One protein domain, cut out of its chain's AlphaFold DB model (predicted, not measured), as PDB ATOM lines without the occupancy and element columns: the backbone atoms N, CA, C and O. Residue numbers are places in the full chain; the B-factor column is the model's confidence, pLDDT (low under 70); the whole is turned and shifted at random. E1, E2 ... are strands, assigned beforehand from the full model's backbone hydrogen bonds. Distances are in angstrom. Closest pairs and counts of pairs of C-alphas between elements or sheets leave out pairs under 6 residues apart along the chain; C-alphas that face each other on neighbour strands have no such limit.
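This is residues 796 to 938, 957 to 973 and 980 to 987 of the 1054 residues of an uncharacterized protein of Treponema ruminis (UniProt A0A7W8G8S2). The chain is wound in stacked turns, a solenoid with three parallel sheets for walls: E1 E4 E8 E11 E14 E17 E19 in that order, E3 E7 E10 E13 E16 in that order, and a less even, branched wall of E2, E5, E6, E9, E12, E15 and E18. The first two walls meet at a sharp corner, turned by E3 into E4, E7 into E8, E10 into E11, E13 into E14 and E16 into E17. The printed part has 168 residues, with 19 named strands, E1 to E19 along the chain, and no named helix; it is all strand, though under half of the residues are in named strands. It is compact, with a radius of gyration of the C-alphas of 15.4 A and spans of 44 by 38 by 26 A.

The first sheet holds E1, residues 797 to 801, from C-alpha 797 at (-42.419, 33.069, -18.109), E4, 821 to 825, E8, 853 to 856, E11, 880 to 883, E14, 902 to 905, E17, 929 to 932, and E19, 980 to 982, ending at C-alpha 982 at (-43.994, 48.400, -42.594). The branched sheet holds E2, 804 to 807, E5, 830 to 834, E6, 836 to 838, E9, 859 to 861, E12, 887 to 893, 14.1 A long, E15, 909 to 915, 16.5 A, and E18, 958 to 964, 16.0 A. The third holds E3, 815 to 818, E7, 848 to 850, E10, 875 to 877, E13, 897 to 899, and E16, 923 to 926.

In the first sheet E1 and E19 are edge strands; N 798 and O 821 of E1 and E4 are 2.8 A apart, within hydrogen-bond range. This sheet and the branched one form a sandwich, two sheets face to face, the facing parts 10.3 A centre to centre and the strands at 46 degrees. The branched sheet is twisted; E6 and E9 lie on one side of E12 and E15 on the other side, with N 892 and O 912 of E12 and E15 2.8 A apart. E3 runs on into E4 at 85 degrees and E16 into E17 at 74 degrees. E3 and E7 are parallel, with N 817 to O 848 at 2.8 A.

The C-alphas of Asn 844 and Asp 938, the two farthest apart, are 48.3 A apart. Residues 939 to 956 are not printed, a gap of 15.2 A between C-alphas 938 and 957, nor are 974 to 979, a gap of 20.8 A between C-alphas 973 and 980. Of the links printed whole, E9 to E10 is long, residues 862 to 874. Mean pLDDT of the printed part is 78.7; 50 residues are under 70, among them 833 to 844 and 862 to 872.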
ATOM      1  N   ASN A 796     -43.885  28.892 -20.226       97.00
ATOM      2  CA  ASN A 796     -43.021  29.452 -19.192       97.00
ATOM      3  C   ASN A 796     -42.983  30.981 -19.302       97.00
ATOM      4  O   ASN A 796     -43.074  31.543 -20.398       97.00
ATOM      5  N   THR A 797     -42.801  31.651 -18.166       97.19
ATOM      6  CA  THR A 797     -42.419  33.069 -18.109       97.19
ATOM      7  C   THR A 797     -40.939  33.151 -17.774       97.19
ATOM      8  O   THR A 797     -40.510  32.625 -16.753       97.19
ATOM      9  N   ILE A 798     -40.159  33.780 -18.644       92.94
ATOM     10  CA  ILE A 798     -38.701  33.794 -18.579       92.94
ATOM     11  C   ILE A 798     -38.237  35.245 -18.551       92.94
ATOM     12  O   ILE A 798     -38.460  35.987 -19.504       92.94
ATOM     13  N   GLU A 799     -37.583  35.650 -17.472       92.25
ATOM     14  CA  GLU A 799     -37.016  36.979 -17.286       92.25
ATOM     15  C   GLU A 799     -35.491  36.910 -17.328       92.25
ATOM     16  O   GLU A 799     -34.874  36.243 -16.502       92.25
ATOM     17  N   LEU A 800     -34.879  37.603 -18.288       87.25
ATOM     18  CA  LEU A 800     -33.430  37.677 -18.450       87.25
ATOM     19  C   LEU A 800     -32.958  39.101 -18.173       87.25
ATOM     20  O   LEU A 800     -33.423  40.042 -18.820       87.25
ATOM     21  N   LYS A 801     -32.005  39.253 -17.254       86.62
ATOM     22  CA  LYS A 801     -31.341  40.525 -16.955       86.62
ATOM     23  C   LYS A 801     -29.837  40.423 -17.146       86.62
ATOM     24  O   LYS A 801     -29.243  39.403 -16.804       86.62
ATOM     25  N   ASN A 802     -29.228  41.461 -17.722       82.06
ATOM     26  CA  ASN A 802     -27.770  41.603 -17.873       82.06
ATOM     27  C   ASN A 802     -27.057  40.345 -18.421       82.06
ATOM     28  O   ASN A 802     -25.902  40.077 -18.110       82.06
ATOM     29  N   SER A 803     -27.762  39.530 -19.204       74.75
ATOM     30  CA  SER A 803     -27.279  38.224 -19.651       74.75
ATOM     31  C   SER A 803     -26.771  38.319 -21.088       74.75
ATOM     32  O   SER A 803     -27.230  39.139 -21.879       74.75
ATOM     33  N   GLY A 804     -25.795  37.503 -21.459       63.56
ATOM     34  CA  GLY A 804     -25.243  37.566 -22.806       63.56
ATOM     35  C   GLY A 804     -24.217  36.481 -23.046       63.56
ATOM     36  O   GLY A 804     -23.184  36.449 -22.388       63.56
ATOM     37  N   GLY A 805     -24.505  35.623 -24.020       59.88
ATOM     38  CA  GLY A 805     -23.618  34.559 -24.479       59.88
ATOM     39  C   GLY A 805     -23.797  34.300 -25.973       59.88
ATOM     40  O   GLY A 805     -24.350  35.130 -26.694       59.88
ATOM     41  N   VAL A 806     -23.308  33.161 -26.470       53.62
ATOM     42  CA  VAL A 806     -23.290  32.869 -27.919       53.62
ATOM     43  C   VAL A 806     -24.700  32.561 -28.459       53.62
ATOM     44  O   VAL A 806     -25.066  33.015 -29.547       53.62
ATOM     45  N   TYR A 807     -25.530  31.860 -27.676       59.34
ATOM     46  CA  TYR A 807     -26.878  31.425 -28.062       59.34
ATOM     47  C   TYR A 807     -27.830  31.525 -26.865       59.34
ATOM     48  O   TYR A 807     -27.560  30.931 -25.825       59.34
ATOM     49  N   MET A 808     -28.956  32.236 -26.996       64.81
ATOM     50  CA  MET A 808     -29.977  32.238 -25.936       64.81
ATOM     51  C   MET A 808     -30.892  31.014 -26.044       64.81
ATOM     52  O   MET A 808     -31.240  30.413 -25.028       64.81
ATOM     53  N   PHE A 809     -31.237  30.628 -27.277       68.94
ATOM     54  CA  PHE A 809     -32.093  29.482 -27.575       68.94
ATOM     55  C   PHE A 809     -31.478  28.653 -28.701       68.94
ATOM     56  O   PHE A 809     -31.557  29.002 -29.882       68.94
ATOM     57  N   GLU A 810     -30.839  27.555 -28.318       66.81
ATOM     58  CA  GLU A 810     -30.343  26.546 -29.245       66.81
ATOM     59  C   GLU A 810     -31.405  25.455 -29.368       66.81
ATOM     60  O   GLU A 810     -31.574  24.651 -28.461       66.81
ATOM     61  N   THR A 811     -32.156  25.423 -30.467       68.31
ATOM     62  CA  THR A 811     -33.110  24.332 -30.709       68.31
ATOM     63  C   THR A 811     -32.457  23.262 -31.568       68.31
ATOM     64  O   THR A 811     -31.911  23.559 -32.634       68.31
ATOM     65  N   ARG A 812     -32.543  22.017 -31.105       75.94
ATOM     66  CA  ARG A 812     -32.041  20.818 -31.785       75.94
ATOM     67  C   ARG A 812     -33.204  19.947 -32.257       75.94
ATOM     68  O   ARG A 812     -34.339  20.204 -31.844       75.94
ATOM     69  N   PRO A 813     -32.977  18.937 -33.120       77.25
ATOM     70  CA  PRO A 813     -34.045  18.023 -33.507       77.25
ATOM     71  C   PRO A 813     -34.727  17.467 -32.253       77.25
ATOM     72  O   PRO A 813     -34.072  17.307 -31.222       77.25
ATOM     73  N   TYR A 814     -36.033  17.201 -32.336       80.88
ATOM     74  CA  TYR A 814     -36.874  16.727 -31.224       80.88
ATOM     75  C   TYR A 814     -37.221  17.754 -30.129       80.88
ATOM     76  O   TYR A 814     -37.951  17.408 -29.196       80.88
ATOM     77  N   VAL A 815     -36.743  19.000 -30.238       86.31
ATOM     78  CA  VAL A 815     -37.058  20.081 -29.292       86.31
ATOM     79  C   VAL A 815     -38.165  20.986 -29.841       86.31
ATOM     80  O   VAL A 815     -38.051  21.532 -30.941       86.31
ATOM     81  N   GLU A 816     -39.222  21.189 -29.055       90.19
ATOM     82  CA  GLU A 816     -40.320  22.121 -29.331       90.19
ATOM     83  C   GLU A 816     -40.426  23.172 -28.216       90.19
ATOM     84  O   GLU A 816     -40.742  22.862 -27.070       90.19
ATOM     85  N   ILE A 817     -40.190  24.440 -28.559       91.31
ATOM     86  CA  ILE A 817     -40.342  25.591 -27.662       91.31
ATOM     87  C   ILE A 817     -41.606  26.351 -28.061       91.31
ATOM     88  O   ILE A 817     -41.655  26.937 -29.148       91.31
ATOM     89  N   ARG A 818     -42.636  26.366 -27.205       94.38
ATOM     90  CA  ARG A 818     -43.934  26.950 -27.572       94.38
ATOM     91  C   ARG A 818     -44.675  27.715 -26.486       94.38
ATOM     92  O   ARG A 818     -44.710  27.302 -25.337       94.38
ATOM     93  N   GLY A 819     -45.356  28.794 -26.859       96.12
ATOM     94  CA  GLY A 819     -46.240  29.511 -25.929       96.12
ATOM     95  C   GLY A 819     -45.525  30.167 -24.742       96.12
ATOM     96  O   GLY A 819     -46.174  30.501 -23.755       96.12
ATOM     97  N   ASN A 820     -44.200  30.328 -24.788       95.88
ATOM     98  CA  ASN A 820     -43.441  30.959 -23.710       95.88
ATOM     99  C   ASN A 820     -43.455  32.485 -23.854       95.88
ATOM    100  O   ASN A 820     -43.533  33.019 -24.965       95.88
ATOM    101  N   THR A 821     -43.331  33.182 -22.727       96.69
ATOM    102  CA  THR A 821     -43.116  34.632 -22.676       96.69
ATOM    103  C   THR A 821     -41.711  34.919 -22.173       96.69
ATOM    104  O   THR A 821     -41.358  34.524 -21.068       96.69
ATOM    105  N   PHE A 822     -40.926  35.644 -22.963       92.31
ATOM    106  CA  PHE A 822     -39.572  36.063 -22.633       92.31
ATOM    107  C   PHE A 822     -39.535  37.575 -22.421       92.31
ATOM    108  O   PHE A 822     -39.956  38.331 -23.294       92.31
ATOM    109  N   ASN A 823     -39.003  38.022 -21.291       92.81
ATOM    110  CA  ASN A 823     -38.809  39.424 -20.949       92.81
ATOM    111  C   ASN A 823     -37.318  39.662 -20.711       92.81
ATOM    112  O   ASN A 823     -36.746  39.160 -19.752       92.81
ATOM    113  N   MET A 824     -36.690  40.417 -21.600       89.56
ATOM    114  CA  MET A 824     -35.250  40.624 -21.642       89.56
ATOM    115  C   MET A 824     -34.925  42.089 -21.393       89.56
ATOM    116  O   MET A 824     -35.511  42.979 -22.020       89.56
ATOM    117  N   ASP A 825     -33.985  42.334 -20.491       90.00
ATOM    118  CA  ASP A 825     -33.536  43.672 -20.129       90.00
ATOM    119  C   ASP A 825     -32.048  43.678 -19.758       90.00
ATOM    120  O   ASP A 825     -31.450  42.640 -19.465       90.00
ATOM    121  N   SER A 826     -31.429  44.851 -19.780       85.44
ATOM    122  CA  SER A 826     -30.023  45.008 -19.422       85.44
ATOM    123  C   SER A 826     -29.729  46.436 -18.993       85.44
ATOM    124  O   SER A 826     -29.934  47.383 -19.752       85.44
ATOM    125  N   GLU A 827     -29.173  46.584 -17.796       84.38
ATOM    126  CA  GLU A 827     -28.679  47.851 -17.251       84.38
ATOM    127  C   GLU A 827     -27.454  48.351 -18.023       84.38
ATOM    128  O   GLU A 827     -27.260  49.554 -18.175       84.38
ATOM    129  N   SER A 828     -26.665  47.434 -18.599       77.94
ATOM    130  CA  SER A 828     -25.566  47.782 -19.515       77.94
ATOM    131  C   SER A 828     -26.053  48.318 -20.872       77.94
ATOM    132  O   SER A 828     -25.248  48.700 -21.724       77.94
ATOM    133  N   GLY A 829     -27.371  48.334 -21.089       79.44
ATOM    134  CA  GLY A 829     -28.017  48.819 -22.300       79.44
ATOM    135  C   GLY A 829     -28.098  47.790 -23.422       79.44
ATOM    136  O   GLY A 829     -28.760  48.071 -24.418       79.44
ATOM    137  N   SER A 830     -27.492  46.602 -23.283       78.31
ATOM    138  CA  SER A 830     -27.590  45.549 -24.301       78.31
ATOM    139  C   SER A 830     -27.624  44.119 -23.752       78.31
ATOM    140  O   SER A 830     -27.027  43.840 -22.713       78.31
ATOM    141  N   ILE A 831     -28.304  43.216 -24.461       78.06
ATOM    142  CA  ILE A 831     -28.379  41.773 -24.174       78.06
ATOM    143  C   ILE A 831     -27.878  40.975 -25.389       78.06
ATOM    144  O   ILE A 831     -28.119  41.393 -26.520       78.06
ATOM    145  N   GLY A 832     -27.150  39.869 -25.195       70.81
ATOM    146  CA  GLY A 832     -26.434  39.166 -26.279       70.81
ATOM    147  C   GLY A 832     -26.900  37.735 -26.598       70.81
ATOM    148  O   GLY A 832     -27.417  37.046 -25.724       70.81
ATOM    149  N   GLY A 833     -26.643  37.273 -27.832       66.06
ATOM    150  CA  GLY A 833     -26.806  35.879 -28.298       66.06
ATOM    151  C   GLY A 833     -28.022  35.659 -29.197       66.06
ATOM    152  O   GLY A 833     -29.047  36.287 -28.971       66.06
ATOM    153  N   SER A 834     -27.943  34.797 -30.224       62.06
ATOM    154  CA  SER A 834     -29.034  34.579 -31.209       62.06
ATOM    155  C   SER A 834     -30.366  34.198 -30.539       62.06
ATOM    156  O   SER A 834     -30.389  33.270 -29.727       62.06
ATOM    157  N   ILE A 835     -31.464  34.895 -30.883       65.25
ATOM    158  CA  ILE A 835     -32.808  34.591 -30.360       65.25
ATOM    159  C   ILE A 835     -33.227  33.216 -30.867       65.25
ATOM    160  O   ILE A 835     -33.831  32.450 -30.139       65.25
ATOM    161  N   LEU A 836     -32.920  32.878 -32.117       69.38
ATOM    162  CA  LEU A 836     -33.370  31.628 -32.720       69.38
ATOM    163  C   LEU A 836     -32.229  31.003 -33.506       69.38
ATOM    164  O   LEU A 836     -31.959  31.403 -34.641       69.38
ATOM    165  N   ALA A 837     -31.557  30.029 -32.895       65.62
ATOM    166  CA  ALA A 837     -30.581  29.195 -33.577       65.62
ATOM    167  C   ALA A 837     -31.135  27.774 -33.704       65.62
ATOM    168  O   ALA A 837     -31.256  27.028 -32.729       65.62
ATOM    169  N   VAL A 838     -31.503  27.424 -34.931       65.06
ATOM    170  CA  VAL A 838     -32.096  26.137 -35.263       65.06
ATOM    171  C   VAL A 838     -31.018  25.264 -35.903       65.06
ATOM    172  O   VAL A 838     -30.558  25.545 -37.010       65.06
ATOM    173  N   TYR A 839     -30.594  24.214 -35.198       64.94
ATOM    174  CA  TYR A 839     -29.582  23.272 -35.675       64.94
ATOM    175  C   TYR A 839     -30.251  21.987 -36.157       64.94
ATOM    176  O   TYR A 839     -30.888  21.283 -35.377       64.94
ATOM    177  N   GLY A 840     -30.074  21.663 -37.439       58.56
ATOM    178  CA  GLY A 840     -30.553  20.424 -38.042       58.56
ATOM    179  C   GLY A 840     -29.400  19.574 -38.565       58.56
ATOM    180  O   GLY A 840     -28.744  19.936 -39.537       58.56
ATOM    181  N   TYR A 841     -29.156  18.411 -37.964       61.53
ATOM    182  CA  TYR A 841     -28.295  17.388 -38.577       61.53
ATOM    183  C   TYR A 841     -29.108  16.334 -39.339       61.53
ATOM    184  O   TYR A 841     -28.596  15.706 -40.265       61.53
ATOM    185  N   GLU A 842     -30.386  16.179 -38.988       62.50
ATOM    186  CA  GLU A 842     -31.288  15.180 -39.553       62.50
ATOM    187  C   GLU A 842     -32.306  15.843 -40.471       62.50
ATOM    188  O   GLU A 842     -32.924  16.839 -40.105       62.50
ATOM    189  N   GLU A 843     -32.497  15.286 -41.667       61.19
ATOM    190  CA  GLU A 843     -33.402  15.882 -42.648       61.19
ATOM    191  C   GLU A 843     -34.856  15.790 -42.180       61.19
ATOM    192  O   GLU A 843     -35.580  16.756 -42.323       61.19
ATOM    193  N   ASN A 844     -35.304  14.707 -41.545       67.19
ATOM    194  CA  ASN A 844     -36.740  14.469 -41.337       67.19
ATOM    195  C   ASN A 844     -37.332  14.992 -40.021       67.19
ATOM    196  O   ASN A 844     -38.520  14.777 -39.788       67.19
ATOM    197  N   ILE A 845     -36.538  15.637 -39.163       74.06
ATOM    198  CA  ILE A 845     -36.964  15.978 -37.801       74.06
ATOM    199  C   ILE A 845     -36.612  17.424 -37.500       74.06
ATOM    200  O   ILE A 845     -35.446  17.806 -37.429       74.06
ATOM    201  N   GLU A 846     -37.662  18.220 -37.345       77.50
ATOM    202  CA  GLU A 846     -37.590  19.671 -37.296       77.50
ATOM    203  C   GLU A 846     -37.682  20.164 -35.845       77.50
ATOM    204  O   GLU A 846     -38.680  19.888 -35.171       77.50
ATOM    205  N   PRO A 847     -36.675  20.911 -35.355       85.00
ATOM    206  CA  PRO A 847     -36.835  21.747 -34.175       85.00
ATOM    207  C   PRO A 847     -37.949  22.769 -34.411       85.00
ATOM    208  O   PRO A 847     -38.144  23.242 -35.535       85.00
ATOM    209  N   LYS A 848     -38.666  23.138 -33.351       88.25
ATOM    210  CA  LYS A 848     -39.827  24.030 -33.446       88.25
ATOM    211  C   LYS A 848     -39.750  25.173 -32.448       88.25
ATOM    212  O   LYS A 848     -39.546  24.948 -31.258       88.25
ATOM    213  N   PHE A 849     -40.023  26.383 -32.921       90.19
ATOM    214  CA  PHE A 849     -40.216  27.569 -32.097       90.19
ATOM    215  C   PHE A 849     -41.530  28.262 -32.476       90.19
ATOM    216  O   PHE A 849     -41.631  28.903 -33.528       90.19
ATOM    217  N   ILE A 850     -42.570  28.072 -31.662       93.62
ATOM    218  CA  ILE A 850     -43.957  28.325 -32.072       93.62
ATOM    219  C   ILE A 850     -44.730  29.162 -31.046       93.62
ATOM    220  O   ILE A 850     -44.777  28.823 -29.869       93.62
ATOM    221  N   ASN A 851     -45.439  30.200 -31.489       96.56
ATOM    222  CA  ASN A 851     -46.354  30.994 -30.655       96.56
ATOM    223  C   ASN A 851     -45.711  31.581 -29.383       96.56
ATOM    224  O   ASN A 851     -46.379  31.732 -28.361       96.56
ATOM    225  N   ASN A 852     -44.416  31.884 -29.409       94.69
ATOM    226  CA  ASN A 852     -43.740  32.531 -28.290       94.69
ATOM    227  C   ASN A 852     -43.851  34.058 -28.382       94.69
ATOM    228  O   ASN A 852     -43.923  34.621 -29.476       94.69
ATOM    229  N   THR A 853     -43.797  34.731 -27.234       96.38
ATOM    230  CA  THR A 853     -43.694  36.193 -27.140       96.38
ATOM    231  C   THR A 853     -42.328  36.575 -26.581       96.38
ATOM    232  O   THR A 853     -41.994  36.181 -25.471       96.38
ATOM    233  N   VAL A 854     -41.540  37.351 -27.321       92.75
ATOM    234  CA  VAL A 854     -40.213  37.835 -26.917       92.75
ATOM    235  C   VAL A 854     -40.256  39.352 -26.783       92.75
ATOM    236  O   VAL A 854     -40.508  40.047 -27.760       92.75
ATOM    237  N   ASN A 855     -39.992  39.877 -25.591       93.81
ATOM    238  CA  ASN A 855     -39.967  41.305 -25.295       93.81
ATOM    239  C   ASN A 855     -38.561  41.718 -24.862       93.81
ATOM    240  O   ASN A 855     -38.119  41.337 -23.785       93.81
ATOM    241  N   VAL A 856     -37.882  42.540 -25.658       90.75
ATOM    242  CA  VAL A 856     -36.556  43.086 -25.357       90.75
ATOM    243  C   VAL A 856     -36.671  44.584 -25.099       90.75
ATOM    244  O   VAL A 856     -37.131  45.341 -25.957       90.75
ATOM    245  N   LYS A 857     -36.285  45.021 -23.897       90.75
ATOM    246  CA  LYS A 857     -36.384  46.421 -23.454       90.75
ATOM    247  C   LYS A 857     -35.120  47.248 -23.710       90.75
ATOM    248  O   LYS A 857     -35.185  48.468 -23.593       90.75
ATOM    249  N   CYS A 858     -34.025  46.606 -24.097       85.56
ATOM    250  CA  CYS A 858     -32.719  47.207 -24.365       85.56
ATOM    251  C   CYS A 858     -32.257  46.932 -25.811       85.56
ATOM    252  O   CYS A 858     -33.021  46.388 -26.617       85.56
ATOM    253  N   ASP A 859     -31.010  47.283 -26.145       84.19
ATOM    254  CA  ASP A 859     -30.389  46.817 -27.387       84.19
ATOM    255  C   ASP A 859     -30.185  45.296 -27.332       84.19
ATOM    256  O   ASP A 859     -29.933  44.694 -26.288       84.19
ATOM    257  N   TYR A 860     -30.297  44.658 -28.481       81.94
ATOM    258  CA  TYR A 860     -30.134  43.237 -28.686       81.94
ATOM    259  C   TYR A 860     -28.927  42.994 -29.597       81.94
ATOM    260  O   TYR A 860     -28.871  43.511 -30.708       81.94
ATOM    261  N   ASN A 861     -27.966  42.201 -29.134       76.69
ATOM    262  CA  ASN A 861     -26.720  41.855 -29.809       76.69
ATOM    263  C   ASN A 861     -26.698  40.358 -30.150       76.69
ATOM    264  O   ASN A 861     -26.056  39.549 -29.483       76.69
ATOM    265  N   GLY A 862     -27.411  39.972 -31.202       67.12
ATOM    266  CA  GLY A 862     -27.367  38.628 -31.764       67.12
ATOM    267  C   GLY A 862     -25.991  38.266 -32.326       67.12
ATOM    268  O   GLY A 862     -25.238  39.121 -32.802       67.12
ATOM    269  N   SER A 863     -25.675  36.970 -32.301       61.66
ATOM    270  CA  SER A 863     -24.448  36.460 -32.909       61.66
ATOM    271  C   SER A 863     -24.505  36.619 -34.434       61.66
ATOM    272  O   SER A 863     -25.529  36.375 -35.078       61.66
ATOM    273  N   LEU A 864     -23.385  37.046 -35.022       49.56
ATOM    274  CA  LEU A 864     -23.161  37.025 -36.470       49.56
ATOM    275  C   LEU A 864     -22.651  35.661 -36.948       49.56
ATOM    276  O   LEU A 864     -22.383  35.524 -38.142       49.56
ATOM    277  N   GLU A 865     -22.455  34.694 -36.041       50.53
ATOM    278  CA  GLU A 865     -21.669  33.503 -36.339       50.53
ATOM    279  C   GLU A 865     -22.205  32.737 -37.546       50.53
ATOM    280  O   GLU A 865     -23.329  32.229 -37.615       50.53
ATOM    281  N   TYR A 866     -21.295  32.697 -38.512       49.16
ATOM    282  CA  TYR A 866     -21.283  31.916 -39.720       49.16
ATOM    283  C   TYR A 866     -21.231  30.450 -39.315       49.16
ATOM    284  O   TYR A 866     -20.165  29.886 -39.081       49.16
ATOM    285  N   ASN A 867     -22.388  29.827 -39.158       50.69
ATOM    286  CA  ASN A 867     -22.417  28.419 -38.824       50.69
ATOM    287  C   ASN A 867     -22.010  27.639 -40.080       50.69
ATOM    288  O   ASN A 867     -22.841  27.376 -40.929       50.69
ATOM    289  N   SER A 868     -20.725  27.355 -40.280       44.03
ATOM    290  CA  SER A 868     -20.180  26.891 -41.564       44.03
ATOM    291  C   SER A 868     -20.371  25.392 -41.847       44.03
ATOM    292  O   SER A 868     -19.797  24.897 -42.815       44.03
ATOM    293  N   ALA A 869     -21.119  24.644 -41.021       46.72
ATOM    294  CA  ALA A 869     -21.067  23.173 -41.049       46.72
ATOM    295  C   ALA A 869     -22.398  22.401 -40.867       46.72
ATOM    296  O   ALA A 869     -22.362  21.172 -40.850       46.72
ATOM    297  N   GLY A 870     -23.565  23.051 -40.742       58.53
ATOM    298  CA  GLY A 870     -24.849  22.364 -40.470       58.53
ATOM    299  C   GLY A 870     -25.887  22.477 -41.593       58.53
ATOM    300  O   GLY A 870     -25.928  23.479 -42.297       58.53
ATOM    301  N   LYS A 871     -26.769  21.485 -41.763       62.50
ATOM    302  CA  LYS A 871     -27.945  21.617 -42.643       62.50
ATOM    303  C   LYS A 871     -28.996  22.511 -41.960       62.50
ATOM    304  O   LYS A 871     -29.147  22.477 -40.741       62.50
ATOM    305  N   THR A 872     -29.720  23.331 -42.718       62.78
ATOM    306  CA  THR A 872     -30.851  24.110 -42.178       62.78
ATOM    307  C   THR A 872     -32.098  23.234 -42.079       62.78
ATOM    308  O   THR A 872     -32.555  22.718 -43.102       62.78
ATOM    309  N   ASN A 873     -32.664  23.078 -40.882       75.06
ATOM    310  CA  ASN A 873     -33.920  22.356 -40.675       75.06
ATOM    311  C   ASN A 873     -34.622  22.856 -39.407       75.06
ATOM    312  O   ASN A 873     -34.028  22.742 -38.343       75.06
ATOM    313  N   GLY A 874     -35.851  23.374 -39.507       83.75
ATOM    314  CA  GLY A 874     -36.749  23.697 -38.390       83.75
ATOM    315  C   GLY A 874     -37.798  24.786 -38.662       83.75
ATOM    316  O   GLY A 874     -37.685  25.594 -39.587       83.75
ATOM    317  N   ILE A 875     -38.823  24.808 -37.807       88.81
ATOM    318  CA  ILE A 875     -40.048  25.604 -37.958       88.81
ATOM    319  C   ILE A 875     -40.069  26.768 -36.964       88.81
ATOM    320  O   ILE A 875     -40.018  26.567 -35.750       88.81
ATOM    321  N   VAL A 876     -40.271  27.983 -37.470       91.44
ATOM    322  CA  VAL A 876     -40.501  29.208 -36.695       91.44
ATOM    323  C   VAL A 876     -41.868  29.780 -37.071       91.44
ATOM    324  O   VAL A 876     -42.030  30.345 -38.154       91.44
ATOM    325  N   ASN A 877     -42.879  29.630 -36.211       95.12
ATOM    326  CA  ASN A 877     -44.266  29.957 -36.571       95.12
ATOM    327  C   ASN A 877     -45.022  30.750 -35.496       95.12
ATOM    328  O   ASN A 877     -45.024  30.364 -34.332       95.12
ATOM    329  N   GLY A 878     -45.723  31.814 -35.890       96.56
ATOM    330  CA  GLY A 878     -46.684  32.508 -35.024       96.56
ATOM    331  C   GLY A 878     -46.075  33.276 -33.846       96.56
ATOM    332  O   GLY A 878     -46.785  33.599 -32.898       96.56
ATOM    333  N   ASN A 879     -44.768  33.546 -33.857       95.62
ATOM    334  CA  ASN A 879     -44.098  34.235 -32.752       95.62
ATOM    335  C   ASN A 879     -44.296  35.753 -32.826       95.62
ATOM    336  O   ASN A 879     -44.384  36.326 -33.914       95.62
ATOM    337  N   ILE A 880     -44.293  36.412 -31.669       96.88
ATOM    338  CA  ILE A 880     -44.310  37.872 -31.536       96.88
ATOM    339  C   ILE A 880     -42.982  38.307 -30.919       96.88
ATOM    340  O   ILE A 880     -42.654  37.897 -29.811       96.88
ATOM    341  N   VAL A 881     -42.219  39.148 -31.612       93.69
ATOM    342  CA  VAL A 881     -40.923  39.662 -31.151       93.69
ATOM    343  C   VAL A 881     -40.982  41.183 -31.094       93.69
ATOM    344  O   VAL A 881     -41.137  41.837 -32.119       93.69
ATOM    345  N   ASN A 882     -40.844  41.751 -29.901       94.38
ATOM    346  CA  ASN A 882     -40.866  43.183 -29.629       94.38
ATOM    347  C   ASN A 882     -39.485  43.627 -29.139       94.38
ATOM    348  O   ASN A 882     -39.058  43.196 -28.073       94.38
ATOM    349  N   ILE A 883     -38.801  44.503 -29.873       90.62
ATOM    350  CA  ILE A 883     -37.481  45.034 -29.507       90.62
ATOM    351  C   ILE A 883     -37.576  46.557 -29.412       90.62
ATOM    352  O   ILE A 883     -37.875  47.229 -30.402       90.62
ATOM    353  N   LYS A 884     -37.330  47.104 -28.215       89.50
ATOM    354  CA  LYS A 884     -37.325  48.556 -27.968       89.50
ATOM    355  C   LYS A 884     -36.008  49.239 -28.359       89.50
ATOM    356  O   LYS A 884     -36.024  50.429 -28.652       89.50
ATOM    357  N   GLY A 885     -34.894  48.507 -28.378       84.44
ATOM    358  CA  GLY A 885     -33.586  49.003 -28.816       84.44
ATOM    359  C   GLY A 885     -33.206  48.598 -30.243       84.44
ATOM    360  O   GLY A 885     -34.037  48.176 -31.054       84.44
ATOM    361  N   ASN A 886     -31.918  48.719 -30.553       81.06
ATOM    362  CA  ASN A 886     -31.313  48.195 -31.773       81.06
ATOM    363  C   ASN A 886     -31.243  46.664 -31.733       81.06
ATOM    364  O   ASN A 886     -30.940  46.087 -30.702       81.06
ATOM    365  N   ALA A 887     -31.454  46.005 -32.865       78.00
ATOM    366  CA  ALA A 887     -31.237  44.584 -33.093       78.00
ATOM    367  C   ALA A 887     -29.999  44.378 -33.981       78.00
ATOM    368  O   ALA A 887     -30.062  44.351 -35.216       78.00
ATOM    369  N   ASN A 888     -28.851  44.233 -33.335       75.44
ATOM    370  CA  ASN A 888     -27.579  43.909 -33.959       75.44
ATOM    371  C   ASN A 888     -27.521  42.402 -34.202       75.44
ATOM    372  O   ASN A 888     -27.769  41.625 -33.294       75.44
ATOM    373  N   GLY A 889     -27.220  41.975 -35.428       73.94
ATOM    374  CA  GLY A 889     -27.162  40.552 -35.785       73.94
ATOM    375  C   GLY A 889     -28.438  40.011 -36.438       73.94
ATOM    376  O   GLY A 889     -29.226  40.762 -37.015       73.94
ATOM    377  N   THR A 890     -28.579  38.685 -36.420       76.50
ATOM    378  CA  THR A 890     -29.697  37.969 -37.054       76.50
ATOM    379  C   THR A 890     -30.689  37.496 -35.994       76.50
ATOM    380  O   THR A 890     -30.271  36.889 -35.010       76.50
ATOM    381  N   LEU A 891     -31.992  37.726 -36.200       81.69
ATOM    382  CA  LEU A 891     -33.022  37.224 -35.279       81.69
ATOM    383  C   LEU A 891     -33.289  35.722 -35.446       81.69
ATOM    384  O   LEU A 891     -33.380  35.018 -34.445       81.69
ATOM    385  N   VAL A 892     -33.402  35.242 -36.689       83.75
ATOM    386  CA  VAL A 892     -33.701  33.847 -37.049       83.75
ATOM    387  C   VAL A 892     -32.605  33.272 -37.938       83.75
ATOM    388  O   VAL A 892     -32.365  33.774 -39.037       83.75
ATOM    389  N   ASN A 893     -31.968  32.190 -37.494       79.38
ATOM    390  CA  ASN A 893     -30.939  31.490 -38.259       79.38
ATOM    391  C   ASN A 893     -31.327  30.024 -38.509       79.38
ATOM    392  O   ASN A 893     -31.666  29.303 -37.571       79.38
ATOM    393  N   GLY A 894     -31.243  29.584 -39.768       76.31
ATOM    394  CA  GLY A 894     -31.283  28.160 -40.124       76.31
ATOM    395  C   GLY A 894     -32.663  27.491 -40.218       76.31
ATOM    396  O   GLY A 894     -32.724  26.268 -40.330       76.31
ATOM    397  N   ALA A 895     -33.761  28.252 -40.207       83.44
ATOM    398  CA  ALA A 895     -35.116  27.706 -40.355       83.44
ATOM    399  C   ALA A 895     -35.463  27.403 -41.828       83.44
ATOM    400  O   ALA A 895     -35.174  28.214 -42.714       83.44
ATOM    401  N   ASN A 896     -36.114  26.265 -42.096       85.88
ATOM    402  CA  ASN A 896     -36.717  25.971 -43.404       85.88
ATOM    403  C   ASN A 896     -38.148  26.508 -43.499       85.88
ATOM    404  O   ASN A 896     -38.605  26.817 -44.595       85.88
ATOM    405  N   GLU A 897     -38.841  26.685 -42.375       90.75
ATOM    406  CA  GLU A 897     -40.148  27.334 -42.347       90.75
ATOM    407  C   GLU A 897     -40.158  28.517 -41.386       90.75
ATOM    408  O   GLU A 897     -39.878  28.378 -40.199       90.75
ATOM    409  N   MET A 898     -40.531  29.688 -41.894       93.06
ATOM    410  CA  MET A 898     -40.736  30.901 -41.113       93.06
ATOM    411  C   MET A 898     -42.099  31.494 -41.470       93.06
ATOM    412  O   MET A 898     -42.255  32.113 -42.525       93.06
ATOM    413  N   ARG A 899     -43.106  31.279 -40.618       95.81
ATOM    414  CA  ARG A 899     -44.507  31.586 -40.938       95.81
ATOM    415  C   ARG A 899     -45.196  32.473 -39.909       95.81
ATOM    416  O   ARG A 899     -45.049  32.258 -38.713       95.81
ATOM    417  N   ASN A 900     -46.011  33.420 -40.367       97.19
ATOM    418  CA  ASN A 900     -46.950  34.181 -39.527       97.19
ATOM    419  C   ASN A 900     -46.324  34.856 -38.288       97.19
ATOM    420  O   ASN A 900     -47.002  35.059 -37.282       97.19
ATOM    421  N   ASN A 901     -45.028  35.174 -38.317       96.69
ATOM    422  CA  ASN A 901     -44.357  35.830 -37.197       96.69
ATOM    423  C   ASN A 901     -44.549  37.349 -37.283       96.69
ATOM    424  O   ASN A 901     -44.574  37.910 -38.378       96.69
ATOM    425  N   THR A 902     -44.635  38.020 -36.137       97.06
ATOM    426  CA  THR A 902     -44.704  39.483 -36.035       97.06
ATOM    427  C   THR A 902     -43.452  40.020 -35.352       97.06
ATOM    428  O   THR A 902     -43.172  39.668 -34.210       97.06
ATOM    429  N   PHE A 903     -42.724  40.907 -36.025       93.62
ATOM    430  CA  PHE A 903     -41.533  41.578 -35.507       93.62
ATOM    431  C   PHE A 903     -41.812  43.072 -35.372       93.62
ATOM    432  O   PHE A 903     -42.065  43.741 -36.368       93.62
ATOM    433  N   ASN A 904     -41.748  43.605 -34.158       93.44
ATOM    434  CA  ASN A 904     -41.908  45.022 -33.853       93.44
ATOM    435  C   ASN A 904     -40.574  45.566 -33.343       93.44
ATOM    436  O   ASN A 904     -40.145  45.213 -32.247       93.44
ATOM    437  N   ILE A 905     -39.914  46.416 -34.126       88.25
ATOM    438  CA  ILE A 905     -38.557  46.891 -33.839       88.25
ATOM    439  C   ILE A 905     -38.558  48.414 -33.809       88.25
ATOM    440  O   ILE A 905     -38.903  49.052 -34.800       88.25
ATOM    441  N   GLN A 906     -38.188  48.995 -32.668       86.94
ATOM    442  CA  GLN A 906     -38.113  50.450 -32.480       86.94
ATOM    443  C   GLN A 906     -36.726  51.034 -32.796       86.94
ATOM    444  O   GLN A 906     -36.594  52.244 -32.937       86.94
ATOM    445  N   GLY A 907     -35.695  50.195 -32.935       79.62
ATOM    446  CA  GLY A 907     -34.342  50.609 -33.313       79.62
ATOM    447  C   GLY A 907     -33.897  50.118 -34.691       79.62
ATOM    448  O   GLY A 907     -34.691  49.730 -35.551       79.62
ATOM    449  N   ARG A 908     -32.579  50.138 -34.913       78.38
ATOM    450  CA  ARG A 908     -31.951  49.582 -36.122       78.38
ATOM    451  C   ARG A 908     -32.073  48.064 -36.132       78.38
ATOM    452  O   ARG A 908     -32.043  47.445 -35.080       78.38
ATOM    453  N   ILE A 909     -32.128  47.454 -37.309       79.31
ATOM    454  CA  ILE A 909     -32.003  46.003 -37.463       79.31
ATOM    455  C   ILE A 909     -31.037  45.675 -38.596       79.31
ATOM    456  O   ILE A 909     -31.095  46.293 -39.661       79.31
ATOM    457  N   LYS A 910     -30.181  44.675 -38.368       77.75
ATOM    458  CA  LYS A 910     -29.308  44.113 -39.399       77.75
ATOM    459  C   LYS A 910     -30.036  43.078 -40.257       77.75
ATOM    460  O   LYS A 910     -30.317  43.379 -41.414       77.75
ATOM    461  N   ASN A 911     -30.391  41.912 -39.702       80.06
ATOM    462  CA  ASN A 911     -31.056  40.827 -40.437       80.06
ATOM    463  C   ASN A 911     -32.239  40.229 -39.650       80.06
ATOM    464  O   ASN A 911     -32.098  39.926 -38.466       80.06
ATOM    465  N   ILE A 912     -33.381  39.978 -40.304       86.38
ATOM    466  CA  ILE A 912     -34.449  39.150 -39.703       86.38
ATOM    467  C   ILE A 912     -34.100  37.672 -39.855       86.38
ATOM    468  O   ILE A 912     -34.003  36.964 -38.857       86.38
ATOM    469  N   TYR A 913     -33.869  37.231 -41.090       86.81
ATOM    470  CA  TYR A 913     -33.549  35.850 -41.428       86.81
ATOM    471  C   TYR A 913     -32.158  35.740 -42.057       86.81
ATOM    472  O   TYR A 913     -31.800  36.534 -42.931       86.81
ATOM    473  N   ASN A 914     -31.398  34.721 -41.662       81.81
ATOM    474  CA  ASN A 914     -30.155  34.341 -42.324       81.81
ATOM    475  C   ASN A 914     -30.048  32.819 -42.492       81.81
ATOM    476  O   ASN A 914     -30.447  32.056 -41.614       81.81
ATOM    477  N   SER A 915     -29.422  32.393 -43.587       76.00
ATOM    478  CA  SER A 915     -28.912  31.033 -43.759       76.00
ATOM    479  C   SER A 915     -27.506  31.082 -44.363       76.00
ATOM    480  O   SER A 915     -27.299  31.588 -45.464       76.00
ATOM    481  N   GLY A 916     -26.518  30.596 -43.610       69.56
ATOM    482  CA  GLY A 916     -25.111  30.559 -44.030       69.56
ATOM    483  C   GLY A 916     -24.644  29.208 -44.577       69.56
ATOM    484  O   GLY A 916     -23.443  29.021 -44.764       69.56
ATOM    485  N   THR A 917     -25.559  28.251 -44.761       67.56
ATOM    486  CA  THR A 917     -25.227  26.855 -45.071       67.56
ATOM    487  C   THR A 917     -25.931  26.339 -46.316       67.56
ATOM    488  O   THR A 917     -26.855  26.956 -46.846       67.56
ATOM    489  N   THR A 918     -25.480  25.178 -46.797       68.06
ATOM    490  CA  THR A 918     -26.115  24.480 -47.913       68.06
ATOM    491  C   THR A 918     -27.575  24.184 -47.591       68.06
ATOM    492  O   THR A 918     -27.868  23.461 -46.634       68.06
ATOM    493  N   LEU A 919     -28.488  24.697 -48.423       71.69
ATOM    494  CA  LEU A 919     -29.896  24.326 -48.356       71.69
ATOM    495  C   LEU A 919     -30.023  22.816 -48.549       71.69
ATOM    496  O   LEU A 919     -29.608  22.271 -49.570       71.69
ATOM    497  N   SER A 920     -30.601  22.142 -47.564       71.25
ATOM    498  CA  SER A 920     -30.958  20.724 -47.642       71.25
ATOM    499  C   SER A 920     -32.426  20.503 -47.987       71.25
ATOM    500  O   SER A 920     -32.836  19.359 -48.151       71.25
ATOM    501  N   ARG A 921     -33.229  21.574 -48.023       78.88
ATOM    502  CA  ARG A 921     -34.680  21.572 -48.238       78.88
ATOM    503  C   ARG A 921     -35.134  22.898 -48.838       78.88
ATOM    504  O   ARG A 921     -34.407  23.890 -48.788       78.88
ATOM    505  N   ASN A 922     -36.359  22.911 -49.362       86.25
ATOM    506  CA  ASN A 922     -37.027  24.164 -49.700       86.25
ATOM    507  C   ASN A 922     -37.219  25.016 -48.443       86.25
ATOM    508  O   ASN A 922     -37.574  24.490 -47.387       86.25
ATOM    509  N   VAL A 923     -37.030  26.323 -48.586       88.50
ATOM    510  CA  VAL A 923     -37.274  27.301 -47.525       88.50
ATOM    511  C   VAL A 923     -38.560  28.055 -47.837       88.50
ATOM    512  O   VAL A 923     -38.719  28.564 -48.942       88.50
ATOM    513  N   THR A 924     -39.467  28.158 -46.870       93.50
ATOM    514  CA  THR A 924     -40.691  28.957 -46.979       93.50
ATOM    515  C   THR A 924     -40.715  30.048 -45.916       93.50
ATOM    516  O   THR A 924     -40.743  29.759 -44.722       93.50
ATOM    517  N   ILE A 925     -40.754  31.304 -46.357       94.31
ATOM    518  CA  ILE A 925     -40.923  32.497 -45.525       94.31
ATOM    519  C   ILE A 925     -42.269  33.125 -45.900       94.31
ATOM    520  O   ILE A 925     -42.365  33.848 -46.892       94.31
ATOM    521  N   GLU A 926     -43.326  32.813 -45.146       96.38
ATOM    522  CA  GLU A 926     -44.706  33.160 -45.522       96.38
ATOM    523  C   GLU A 926     -45.476  33.924 -44.438       96.38
ATOM    524  O   GLU A 926     -45.493  33.528 -43.276       96.38
ATOM    525  N   GLY A 927     -46.189  34.986 -44.813       96.75
ATOM    526  CA  GLY A 927     -47.172  35.629 -43.930       96.75
ATOM    527  C   GLY A 927     -46.575  36.402 -42.748       96.75
ATOM    528  O   GLY A 927     -47.293  36.721 -41.804       96.75
ATOM    529  N   ASN A 928     -45.269  36.677 -42.745       96.56
ATOM    530  CA  ASN A 928     -44.628  37.389 -41.639       96.56
ATOM    531  C   ASN A 928     -44.886  38.897 -41.736       96.56
ATOM    532  O   ASN A 928     -44.925  39.458 -42.830       96.56
ATOM    533  N   THR A 929     -45.002  39.561 -40.591       95.44
ATOM    534  CA  THR A 929     -45.139  41.016 -40.483       95.44
ATOM    535  C   THR A 929     -43.914  41.603 -39.794       95.44
ATOM    536  O   THR A 929     -43.572  41.202 -38.686       95.44
ATOM    537  N   LEU A 930     -43.266  42.578 -40.423       92.19
ATOM    538  CA  LEU A 930     -42.221  43.400 -39.822       92.19
ATOM    539  C   LEU A 930     -42.717  44.838 -39.707       92.19
ATOM    540  O   LEU A 930     -42.978  45.479 -40.719       92.19
ATOM    541  N   ASN A 931     -42.772  45.359 -38.489       90.69
ATOM    542  CA  ASN A 931     -43.010  46.762 -38.189       90.69
ATOM    543  C   ASN A 931     -41.713  47.377 -37.661       90.69
ATOM    544  O   ASN A 931     -41.256  47.040 -36.568       90.69
ATOM    545  N   MET A 932     -41.117  48.272 -38.442       85.31
ATOM    546  CA  MET A 932     -39.883  48.963 -38.092       85.31
ATOM    547  C   MET A 932     -40.165  50.452 -37.882       85.31
ATOM    548  O   MET A 932     -40.566  51.163 -38.804       85.31
ATOM    549  N   TYR A 933     -39.912  50.921 -36.665       79.38
ATOM    550  CA  TYR A 933     -40.121  52.300 -36.229       79.38
ATOM    551  C   TYR A 933     -38.773  53.002 -36.050       79.38
ATOM    552  O   TYR A 933     -38.450  53.467 -34.966       79.38
ATOM    553  N   LEU A 934     -37.973  53.047 -37.115       72.44
ATOM    554  CA  LEU A 934     -36.710  53.782 -37.145       72.44
ATOM    555  C   LEU A 934     -36.895  55.053 -37.971       72.44
ATOM    556  O   LEU A 934     -37.253  54.958 -39.145       72.44
ATOM    557  N   ASP A 935     -36.622  56.209 -37.371       64.75
ATOM    558  CA  ASP A 935     -36.443  57.460 -38.103       64.75
ATOM    559  C   ASP A 935     -34.963  57.602 -38.476       64.75
ATOM    560  O   ASP A 935     -34.107  57.815 -37.618       64.75
ATOM    561  N   ASP A 936     -34.650  57.380 -39.752       63.41
ATOM    562  CA  ASP A 936     -33.287  57.482 -40.278       63.41
ATOM    563  C   ASP A 936     -33.022  58.823 -40.987       63.41
ATOM    564  O   ASP A 936     -32.014  58.951 -41.680       63.41
ATOM    565  N   THR A 937     -33.905  59.815 -40.804       57.75
ATOM    566  CA  THR A 937     -33.766  61.156 -41.399       57.75
ATOM    567  C   THR A 937     -32.712  62.030 -40.714       57.75
ATOM    568  O   THR A 937     -32.292  63.040 -41.279       57.75
ATOM    569  N   ASP A 938     -32.244  61.642 -39.524       54.47
ATOM    570  CA  ASP A 938     -31.217  62.372 -38.782       54.47
ATOM    571  C   ASP A 938     -29.799  61.963 -39.241       54.47
ATOM    572  O   ASP A 938     -29.229  60.953 -38.817       54.47
ATOM    573  N   GLY A 957     -27.320  48.484 -43.993       60.75
ATOM    574  CA  GLY A 957     -28.741  48.398 -44.231       60.75
ATOM    575  C   GLY A 957     -29.453  47.295 -43.460       60.75
ATOM    576  O   GLY A 957     -28.831  46.325 -43.037       60.75
ATOM    577  N   PHE A 958     -30.776  47.408 -43.374       76.94
ATOM    578  CA  PHE A 958     -31.654  46.305 -42.972       76.94
ATOM    579  C   PHE A 958     -31.745  45.275 -44.101       76.94
ATOM    580  O   PHE A 958     -31.884  45.662 -45.262       76.94
ATOM    581  N   THR A 959     -31.722  43.986 -43.764       79.38
ATOM    582  CA  THR A 959     -32.043  42.882 -44.672       79.38
ATOM    583  C   THR A 959     -33.151  42.011 -44.081       79.38
ATOM    584  O   THR A 959     -33.026  41.514 -42.964       79.38
ATOM    585  N   PHE A 960     -34.233  41.782 -44.824       85.62
ATOM    586  CA  PHE A 960     -35.287  40.873 -44.373       85.62
ATOM    587  C   PHE A 960     -34.804  39.416 -44.404       85.62
ATOM    588  O   PHE A 960     -34.882  38.731 -43.389       85.62
ATOM    589  N   ALA A 961     -34.213  38.960 -45.512       86.06
ATOM    590  CA  ALA A 961     -33.626  37.624 -45.594       86.06
ATOM    591  C   ALA A 961     -32.282  37.607 -46.339       86.06
ATOM    592  O   ALA A 961     -32.149  38.224 -47.402       86.06
ATOM    593  N   SER A 962     -31.286  36.895 -45.802       82.00
ATOM    594  CA  SER A 962     -29.980  36.713 -46.445       82.00
ATOM    595  C   SER A 962     -29.526  35.258 -46.566       82.00
ATOM    596  O   SER A 962     -29.786  34.449 -45.676       82.00
ATOM    597  N   TRP A 963     -28.781  34.959 -47.636       78.94
ATOM    598  CA  TRP A 963     -28.130  33.665 -47.875       78.94
ATOM    599  C   TRP A 963     -26.660  33.835 -48.256       78.94
ATOM    600  O   TRP A 963     -26.328  34.728 -49.043       78.94
ATOM    601  N   TRP A 964     -25.791  32.979 -47.715       73.56
ATOM    602  CA  TRP A 964     -24.345  33.028 -47.943       73.56
ATOM    603  C   TRP A 964     -23.773  31.681 -48.402       73.56
ATOM    604  O   TRP A 964     -24.182  30.643 -47.892       73.56
ATOM    605  N   ASN A 965     -22.757  31.740 -49.278       63.12
ATOM    606  CA  ASN A 965     -21.977  30.626 -49.842       63.12
ATOM    607  C   ASN A 965     -22.749  29.659 -50.743       63.12
ATOM    608  O   ASN A 965     -23.931  29.425 -50.551       63.12
ATOM    609  N   ASN A 966     -22.025  29.096 -51.719       57.12
ATOM    610  CA  ASN A 966     -22.516  28.290 -52.837       57.12
ATOM    611  C   ASN A 966     -23.227  27.007 -52.350       57.12
ATOM    612  O   ASN A 966     -22.558  25.995 -52.116       57.12
ATOM    613  N   PRO A 967     -24.563  27.005 -52.183       52.78
ATOM    614  CA  PRO A 967     -25.296  25.804 -51.854       52.78
ATOM    615  C   PRO A 967     -25.411  25.050 -53.173       52.78
ATOM    616  O   PRO A 967     -26.266  25.346 -53.999       52.78
ATOM    617  N   SER A 968     -24.484  24.133 -53.422       47.78
ATOM    618  CA  SER A 968     -24.394  23.386 -54.672       47.78
ATOM    619  C   SER A 968     -25.546  22.379 -54.818       47.78
ATOM    620  O   SER A 968     -25.321  21.169 -54.782       47.78
ATOM    621  N   SER A 969     -26.791  22.838 -54.950       52.50
ATOM    622  CA  SER A 969     -27.848  22.008 -55.518       52.50
ATOM    623  C   SER A 969     -28.916  22.847 -56.220       52.50
ATOM    624  O   SER A 969     -29.657  23.601 -55.596       52.50
ATOM    625  N   ASP A 970     -29.080  22.616 -57.525       58.06
ATOM    626  CA  ASP A 970     -30.218  23.079 -58.343       58.06
ATOM    627  C   ASP A 970     -31.592  22.566 -57.843       58.06
ATOM    628  O   ASP A 970     -32.637  22.845 -58.453       58.06
ATOM    629  N   THR A 971     -31.576  21.761 -56.777       69.94
ATOM    630  CA  THR A 971     -32.668  20.953 -56.239       69.94
ATOM    631  C   THR A 971     -33.596  21.736 -55.315       69.94
ATOM    632  O   THR A 971     -34.793  21.458 -55.312       69.94
ATOM    633  N   TYR A 972     -33.086  22.708 -54.553       76.94
ATOM    634  CA  TYR A 972     -33.873  23.411 -53.536       76.94
ATOM    635  C   TYR A 972     -34.141  24.872 -53.897       76.94
ATOM    636  O   TYR A 972     -33.393  25.518 -54.630       76.94
ATOM    637  N   SER A 973     -35.260  25.383 -53.392       85.44
ATOM    638  CA  SER A 973     -35.777  26.716 -53.691       85.44
ATOM    639  C   SER A 973     -36.214  27.453 -52.432       85.44
ATOM    640  O   SER A 973     -36.494  26.847 -51.397       85.44
ATOM    641  N   THR A 980     -45.502  41.171 -44.980       92.94
ATOM    642  CA  THR A 980     -45.772  42.606 -44.845       92.94
ATOM    643  C   THR A 980     -44.589  43.283 -44.167       92.94
ATOM    644  O   THR A 980     -44.200  42.897 -43.067       92.94
ATOM    645  N   ILE A 981     -44.010  44.299 -44.802       88.69
ATOM    646  CA  ILE A 981     -42.929  45.111 -44.236       88.69
ATOM    647  C   ILE A 981     -43.406  46.554 -44.148       88.69
ATOM    648  O   ILE A 981     -43.547  47.215 -45.171       88.69
ATOM    649  N   ASN A 982     -43.599  47.038 -42.924       87.12
ATOM    650  CA  ASN A 982     -43.994  48.400 -42.594       87.12
ATOM    651  C   ASN A 982     -42.779  49.164 -42.057       87.12
ATOM    652  O   ASN A 982     -42.323  48.921 -40.939       87.12
ATOM    653  N   ALA A 983     -42.239  50.075 -42.864       78.25
ATOM    654  CA  ALA A 983     -41.049  50.868 -42.545       78.25
ATOM    655  C   ALA A 983     -41.227  52.345 -42.966       78.25
ATOM    656  O   ALA A 983     -40.470  52.853 -43.797       78.25
ATOM    657  N   PRO A 984     -42.243  53.057 -42.437       69.56
ATOM    658  CA  PRO A 984     -42.710  54.338 -42.982       69.56
ATOM    659  C   PRO A 984     -41.685  55.482 -42.924       69.56
ATOM    660  O   PRO A 984     -41.760  56.398 -43.751       69.56
ATOM    661  N   ASN A 985     -40.740  55.408 -41.979       68.00
ATOM    662  CA  ASN A 985     -39.729  56.435 -41.696       68.00
ATOM    663  C   ASN A 985     -38.312  56.026 -42.137       68.00
ATOM    664  O   ASN A 985     -37.345  56.701 -41.804       68.00
ATOM    665  N   CYS A 986     -38.175  54.931 -42.893       64.75
ATOM    666  CA  CYS A 986     -36.901  54.535 -43.490       64.75
ATOM    667  C   CYS A 986     -36.732  55.184 -44.865       64.75
ATOM    668  O   CYS A 986     -37.365  54.799 -45.847       64.75
ATOM    669  N   THR A 987     -35.872  56.189 -44.922       57.12
ATOM    670  CA  THR A 987     -35.659  57.105 -46.043       57.12
ATOM    671  C   THR A 987     -34.303  56.919 -46.737       57.12
ATOM    672  O   THR A 987     -34.156  57.348 -47.887       57.12
TER     673      THR A 987